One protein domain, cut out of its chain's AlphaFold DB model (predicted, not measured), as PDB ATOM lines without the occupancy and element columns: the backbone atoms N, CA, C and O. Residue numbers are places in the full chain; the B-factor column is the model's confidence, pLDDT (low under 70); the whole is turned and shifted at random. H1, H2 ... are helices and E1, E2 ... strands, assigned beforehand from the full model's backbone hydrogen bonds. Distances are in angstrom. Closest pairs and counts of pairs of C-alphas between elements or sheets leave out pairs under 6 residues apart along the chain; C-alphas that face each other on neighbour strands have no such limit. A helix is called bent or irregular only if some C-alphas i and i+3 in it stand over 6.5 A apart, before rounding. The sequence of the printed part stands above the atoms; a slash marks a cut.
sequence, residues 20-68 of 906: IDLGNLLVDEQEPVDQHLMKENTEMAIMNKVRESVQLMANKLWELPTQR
ATOM      1  N   ILE A  20      65.058   4.695   9.001       86.31
ATOM      2  CA  ILE A  20      65.233   4.649  10.464       86.31
ATOM      3  C   ILE A  20      63.873   4.688  11.189       86.31
ATOM      4  O   ILE A  20      63.140   5.674  11.108       86.31
ATOM      5  N   ASP A  21      63.560   3.645  11.963       88.75
ATOM      6  CA  ASP A  21      62.430   3.591  12.902       88.75
ATOM      7  C   ASP A  21      62.923   3.812  14.340       88.75
ATOM      8  O   ASP A  21      63.327   2.882  15.048       88.75
ATOM      9  N   LEU A  22      62.855   5.068  14.786       86.62
ATOM     10  CA  LEU A  22      63.255   5.492  16.132       86.62
ATOM     11  C   LEU A  22      62.392   4.877  17.247       86.62
ATOM     12  O   LEU A  22      62.854   4.777  18.382       86.62
ATOM     13  N   GLY A  23      61.162   4.441  16.951       86.12
ATOM     14  CA  GLY A  23      60.273   3.819  17.938       86.12
ATOM     15  C   GLY A  23      60.648   2.367  18.260       86.12
ATOM     16  O   GLY A  23      60.405   1.904  19.375       86.12
ATOM     17  N   ASN A  24      61.271   1.659  17.311       87.00
ATOM     18  CA  ASN A  24      61.834   0.316  17.508       87.00
ATOM     19  C   ASN A  24      63.373   0.300  17.648       87.00
ATOM     20  O   ASN A  24      63.929  -0.774  17.871       87.00
ATOM     21  N   LEU A  25      64.051   1.450  17.517       88.81
ATOM     22  CA  LEU A  25      65.517   1.568  17.407       88.81
ATOM     23  C   LEU A  25      66.092   0.685  16.282       88.81
ATOM     24  O   LEU A  25      67.048  -0.066  16.476       88.81
ATOM     25  N   LEU A  26      65.455   0.747  15.110       86.50
ATOM     26  CA  LEU A  26      65.760  -0.088  13.951       86.50
ATOM     27  C   LEU A  26      66.230   0.771  12.773       86.50
ATOM     28  O   LEU A  26      65.628   1.797  12.469       86.50
ATOM     29  N   VAL A  27      67.281   0.315  12.093       87.69
ATOM     30  CA  VAL A  27      67.784   0.898  10.843       87.69
ATOM     31  C   VAL A  27      67.671  -0.160   9.754       87.69
ATOM     32  O   VAL A  27      68.224  -1.250   9.894       87.69
ATOM     33  N   ASP A  28      66.935   0.157   8.694       85.31
ATOM     34  CA  ASP A  28      66.766  -0.677   7.509       85.31
ATOM     35  C   ASP A  28      67.694  -0.174   6.394       85.31
ATOM     36  O   ASP A  28      67.564   0.951   5.901       85.31
ATOM     37  N   GLU A  29      68.678  -1.002   6.050       83.00
ATOM     38  CA  GLU A  29      69.721  -0.697   5.075       83.00
ATOM     39  C   GLU A  29      69.246  -1.062   3.666       83.00
ATOM     40  O   GLU A  29      69.169  -2.238   3.313       83.00
ATOM     41  N   GLN A  30      68.952  -0.050   2.851       77.94
ATOM     42  CA  GLN A  30      68.441  -0.254   1.489       77.94
ATOM     43  C   GLN A  30      69.553  -0.310   0.429       77.94
ATOM     44  O   GLN A  30      69.299  -0.691  -0.714       77.94
ATOM     45  N   GLU A  31      70.791   0.033   0.794       75.81
ATOM     46  CA  GLU A  31      71.938  -0.017  -0.111       75.81
ATOM     47  C   GLU A  31      72.450  -1.466  -0.292       75.81
ATOM     48  O   GLU A  31      72.859  -2.096   0.695       75.81
ATOM     49  N   PRO A  32      72.488  -1.998  -1.532       70.38
ATOM     50  CA  PRO A  32      72.969  -3.349  -1.800       70.38
ATOM     51  C   PRO A  32      74.445  -3.508  -1.422       70.38
ATOM     52  O   PRO A  32      75.261  -2.606  -1.594       70.38
ATOM     53  N   VAL A  33      74.807  -4.685  -0.913       69.12
ATOM     54  CA  VAL A  33      76.183  -4.976  -0.495       69.12
ATOM     55  C   VAL A  33      77.077  -5.239  -1.708       69.12
ATOM     56  O   VAL A  33      76.796  -6.142  -2.499       69.12
ATOM     57  N   ASP A  34      78.184  -4.500  -1.816       68.69
ATOM     58  CA  ASP A  34      79.201  -4.725  -2.845       68.69
ATOM     59  C   ASP A  34      79.892  -6.090  -2.649       68.69
ATOM     60  O   ASP A  34      80.555  -6.361  -1.642       68.69
ATOM     61  N   GLN A  35      79.723  -6.968  -3.639       65.81
ATOM     62  CA  GLN A  35      80.234  -8.337  -3.627       65.81
ATOM     63  C   GLN A  35      81.751  -8.437  -3.838       65.81
ATOM     64  O   GLN A  35      82.319  -9.496  -3.567       65.81
ATOM     65  N   HIS A  36      82.412  -7.387  -4.338       64.38
ATOM     66  CA  HIS A  36      83.870  -7.356  -4.464       64.38
ATOM     67  C   HIS A  36      84.531  -6.981  -3.137       64.38
ATOM     68  O   HIS A  36      85.425  -7.695  -2.681       64.38
ATOM     69  N   LEU A  37      84.026  -5.947  -2.458       59.38
ATOM     70  CA  LEU A  37      84.539  -5.520  -1.150       59.38
ATOM     71  C   LEU A  37      84.396  -6.625  -0.078       59.38
ATOM     72  O   LEU A  37      85.252  -6.789   0.790       59.38
ATOM     73  N   MET A  38      83.350  -7.452  -0.199       60.75
ATOM     74  CA  MET A  38      83.097  -8.629   0.645       60.75
ATOM     75  C   MET A  38      83.964  -9.866   0.330       60.75
ATOM     76  O   MET A  38      83.687 -10.938   0.864       60.75
ATOM     77  N   LYS A  39      85.000  -9.774  -0.515       64.00
ATOM     78  CA  LYS A  39      85.956 -10.885  -0.722       64.00
ATOM     79  C   LYS A  39      87.298 -10.687  -0.028       64.00
ATOM     80  O   LYS A  39      87.935 -11.679   0.304       64.00
ATOM     81  N   GLU A  40      87.713  -9.445   0.205       62.53
ATOM     82  CA  GLU A  40      89.066  -9.144   0.693       62.53
ATOM     83  C   GLU A  40      89.117  -8.822   2.196       62.53
ATOM     84  O   GLU A  40      90.108  -9.142   2.843       62.53
ATOM     85  N   ASN A  41      88.069  -8.214   2.774       65.31
ATOM     86  CA  ASN A  41      88.019  -7.860   4.204       65.31
ATOM     87  C   ASN A  41      86.573  -7.736   4.740       65.31
ATOM     88  O   ASN A  41      86.130  -6.668   5.173       65.31
ATOM     89  N   THR A  42      85.823  -8.845   4.721       71.38
ATOM     90  CA  THR A  42      84.404  -8.912   5.140       71.38
ATOM     91  C   THR A  42      84.129  -8.285   6.506       71.38
ATOM     92  O   THR A  42      83.255  -7.429   6.627       71.38
ATOM     93  N   GLU A  43      84.862  -8.695   7.541       77.62
ATOM     94  CA  GLU A  43      84.555  -8.332   8.927       77.62
ATOM     95  C   GLU A  43      84.722  -6.827   9.184       77.62
ATOM     96  O   GLU A  43      83.823  -6.193   9.740       77.62
ATOM     97  N   MET A  44      85.815  -6.222   8.706       78.50
ATOM     98  CA  MET A  44      86.035  -4.776   8.838       78.50
ATOM     99  C   MET A  44      85.029  -3.955   8.022       78.50
ATOM    100  O   MET A  44      84.540  -2.937   8.513       78.50
ATOM    101  N   ALA A  45      84.681  -4.397   6.807       75.31
ATOM    102  CA  ALA A  45      83.691  -3.717   5.974       75.31
ATOM    103  C   ALA A  45      82.298  -3.718   6.632       75.31
ATOM    104  O   ALA A  45      81.645  -2.676   6.709       75.31
ATOM    105  N   ILE A  46      81.872  -4.863   7.183       79.19
ATOM    106  CA  ILE A  46      80.611  -4.987   7.931       79.19
ATOM    107  C   ILE A  46      80.644  -4.114   9.192       79.19
ATOM    108  O   ILE A  46      79.707  -3.351   9.426       79.19
ATOM    109  N   MET A  47      81.721  -4.169   9.983       82.38
ATOM    110  CA  MET A  47      81.863  -3.368  11.208       82.38
ATOM    111  C   MET A  47      81.793  -1.858  10.944       82.38
ATOM    112  O   MET A  47      81.160  -1.133  11.713       82.38
ATOM    113  N   ASN A  48      82.404  -1.375   9.859       81.94
ATOM    114  CA  ASN A  48      82.338   0.038   9.482       81.94
ATOM    115  C   ASN A  48      80.925   0.436   9.025       81.94
ATOM    116  O   ASN A  48      80.381   1.408   9.548       81.94
ATOM    117  N   LYS A  49      80.278  -0.361   8.161       80.69
ATOM    118  CA  LYS A  49      78.902  -0.079   7.712       80.69
ATOM    119  C   LYS A  49      77.894  -0.102   8.872       80.69
ATOM    120  O   LYS A  49      77.026   0.765   8.944       80.69
ATOM    121  N   VAL A  50      78.048  -1.018   9.834       85.62
ATOM    122  CA  VAL A  50      77.235  -1.052  11.068       85.62
ATOM    123  C   VAL A  50      77.496   0.173  11.952       85.62
ATOM    124  O   VAL A  50      76.540   0.780  12.433       85.62
ATOM    125  N   ARG A  51      78.763   0.568  12.150       87.25
ATOM    126  CA  ARG A  51      79.131   1.772  12.922       87.25
ATOM    127  C   ARG A  51      78.449   3.019  12.362       87.25
ATOM    128  O   ARG A  51      77.879   3.795  13.124       87.25
ATOM    129  N   GLU A  52      78.487   3.190  11.047       84.44
ATOM    130  CA  GLU A  52      77.833   4.299  10.355       84.44
ATOM    131  C   GLU A  52      76.311   4.295  10.531       84.44
ATOM    132  O   GLU A  52      75.736   5.317  10.900       84.44
ATOM    133  N   SER A  53      75.654   3.147  10.330       85.81
ATOM    134  CA  SER A  53      74.197   3.024  10.479       85.81
ATOM    135  C   SER A  53      73.750   3.327  11.918       85.81
ATOM    136  O   SER A  53      72.737   3.995  12.132       85.81
ATOM    137  N   VAL A  54      74.539   2.916  12.919       88.25
ATOM    138  CA  VAL A  54      74.320   3.273  14.332       88.25
ATOM    139  C   VAL A  54      74.542   4.769  14.579       88.25
ATOM    140  O   VAL A  54      73.761   5.377  15.308       88.25
ATOM    141  N   GLN A  55      75.555   5.385  13.962       86.38
ATOM    142  CA  GLN A  55      75.814   6.822  14.094       86.38
ATOM    143  C   GLN A  55      74.698   7.670  13.462       86.38
ATOM    144  O   GLN A  55      74.288   8.662  14.058       86.38
ATOM    145  N   LEU A  56      74.145   7.263  12.313       86.06
ATOM    146  CA  LEU A  56      72.981   7.918  11.701       86.06
ATOM    147  C   LEU A  56      71.743   7.843  12.611       86.06
ATOM    148  O   LEU A  56      71.068   8.853  12.823       86.06
ATOM    149  N   MET A  57      71.483   6.682  13.221       88.31
ATOM    150  CA  MET A  57      70.416   6.538  14.218       88.31
ATOM    151  C   MET A  57      70.666   7.396  15.465       88.31
ATOM    152  O   MET A  57      69.731   8.009  15.973       88.31
ATOM    153  N   ALA A  58      71.910   7.480  15.948       87.06
ATOM    154  CA  ALA A  58      72.271   8.350  17.065       87.06
ATOM    155  C   ALA A  58      72.026   9.827  16.724       87.06
ATOM    156  O   ALA A  58      71.347  10.515  17.479       87.06
ATOM    157  N   ASN A  59      72.458  10.301  15.551       86.50
ATOM    158  CA  ASN A  59      72.186  11.670  15.104       86.50
ATOM    159  C   ASN A  59      70.668  11.963  15.130       86.50
ATOM    160  O   ASN A  59      70.241  12.954  15.720       86.50
ATOM    161  N   LYS A  60      69.835  11.043  14.616       84.56
ATOM    162  CA  LYS A  60      68.364  11.164  14.652       84.56
ATOM    163  C   LYS A  60      67.728  11.054  16.041       84.56
ATOM    164  O   LYS A  60      66.675  11.643  16.264       84.56
ATOM    165  N   LEU A  61      68.345  10.350  16.987       86.44
ATOM    166  CA  LEU A  61      67.893  10.319  18.384       86.44
ATOM    167  C   LEU A  61      68.219  11.620  19.133       86.44
ATOM    168  O   LEU A  61      67.452  12.016  20.007       86.44
ATOM    169  N   TRP A  62      69.325  12.288  18.797       84.44
ATOM    170  CA  TRP A  62      69.731  13.564  19.401       84.44
ATOM    171  C   TRP A  62      68.977  14.774  18.814       84.44
ATOM    172  O   TRP A  62      68.916  15.814  19.464       84.44
ATOM    173  N   GLU A  63      68.352  14.639  17.636       84.25
ATOM    174  CA  GLU A  63      67.397  15.621  17.084       84.25
ATOM    175  C   GLU A  63      66.064  15.689  17.868       84.25
ATOM    176  O   GLU A  63      65.308  16.651  17.722       84.25
ATOM    177  N   LEU A  64      65.739  14.681  18.689       86.69
ATOM    178  CA  LEU A  64      64.464  14.607  19.412       86.69
ATOM    179  C   LEU A  64      64.425  15.513  20.665       86.69
ATOM    180  O   LEU A  64      65.441  15.703  21.338       86.69
ATOM    181  N   PRO A  65      63.240  16.033  21.051       85.31
ATOM    182  CA  PRO A  65      63.105  16.924  22.201       85.31
ATOM    183  C   PRO A  65      63.457  16.218  23.517       85.31
ATOM    184  O   PRO A  65      62.817  15.246  23.925       85.31
ATOM    185  N   THR A  66      64.460  16.755  24.215       85.50
ATOM    186  CA  THR A  66      64.904  16.245  25.515       85.50
ATOM    187  C   THR A  66      64.102  16.845  26.672       85.50
ATOM    188  O   THR A  66      63.826  18.042  26.713       85.50
ATOM    189  N   GLN A  67      63.757  16.022  27.662       84.06
ATOM    190  CA  GLN A  67      63.172  16.445  28.937       84.06
ATOM    191  C   GLN A  67      64.139  16.119  30.086       84.06
ATOM    192  O   GLN A  67      64.889  15.145  30.024       84.06
ATOM    193  N   ARG A  68      64.123  16.910  31.165       80.94
ATOM    194  CA  ARG A  68      64.827  16.584  32.418       80.94
ATOM    195  C   ARG A  68      63.821  16.146  33.468       80.94
ATOM    196  O   ARG A  68      62.897  16.889  33.778       80.94
TER     197      ARG A  68
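AT A GLANCE: This is residues 20 to 68 of the 906 residues of a protein of Trichinella patagoniensis (UniProt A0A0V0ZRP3). One long helix, H2, makes most of the length, and the chain before it folds back alongside: a small turn ending in strand E1 lies beside the middle of H2, and a loop runs from there to the short helix H1 at the first end of H2. Past the last end of H2 a short tail with strand E2 carries the line on. The printed part has 49 residues with two named helices and two named strands, in the order E1, H1, H2, E2, and its class is mostly helix; E1 and E2 pair with no named strand. It is only just loose, close to extended, with a radius of gyration of the C-alphas of 14.1 A, and its C-alphas span 47 by 17 by 13 A.

IN THESE COORDINATES: H2 holds residues 42 to 62 and is 30.4 A long, from C-alpha 42 at (84.404, -8.912, 5.140) to C-alpha 62 at (69.731, 13.564, 19.401). H1 holds residues 37 to 40, 6.1 A from first to last C-alpha; it is neither bent nor irregular, but only just, by that same distance. E1 holds residues 26 to 28, is 6.5 A long and begins at C-alpha 26, at (65.760, -0.088, 13.951). E2 holds residues 66 to 68, is 6.9 A long and ends at C-alpha 68, at (64.827, 16.584, 32.418).

HOW THE PARTS SIT: E1 and H2 have 3 pairs of C-alphas within 8 A; the closest C-alphas are those of Val 27 and Ser 53, 6.8 A apart, and the two centres are 10.5 A apart. Residues 20 to 21 pair with residues 26 to 27 of E1, antiparallel. H1 is close to H2 but not clearly touching, with 2 pairs of C-alphas within 8 A; the closest are those of Met 38 and Ala 45, at 7.3 A. E2 is apart from E1, from H1 and from H2, and E1 is apart from H1. In H2 every O i to N i+4 pair is within hydrogen-bond range; H1 is too short for such a pair, and its one O i to N i+3 pair is not within range.

THE WHOLE: The two C-alphas farthest apart are those of Lys 39 and Arg 68, 48.0 A. The links from H1 to H2 and from H2 to E2 are tight, that from E1 to H1, with 8 residues, is short, and no link is long. Residues 39 to 44, of which 42 to 44 belong to H2, stand free. The printed part has no cut. Its mean pLDDT is 80.1, and residues 33 to 41 of this predicted model are under 70.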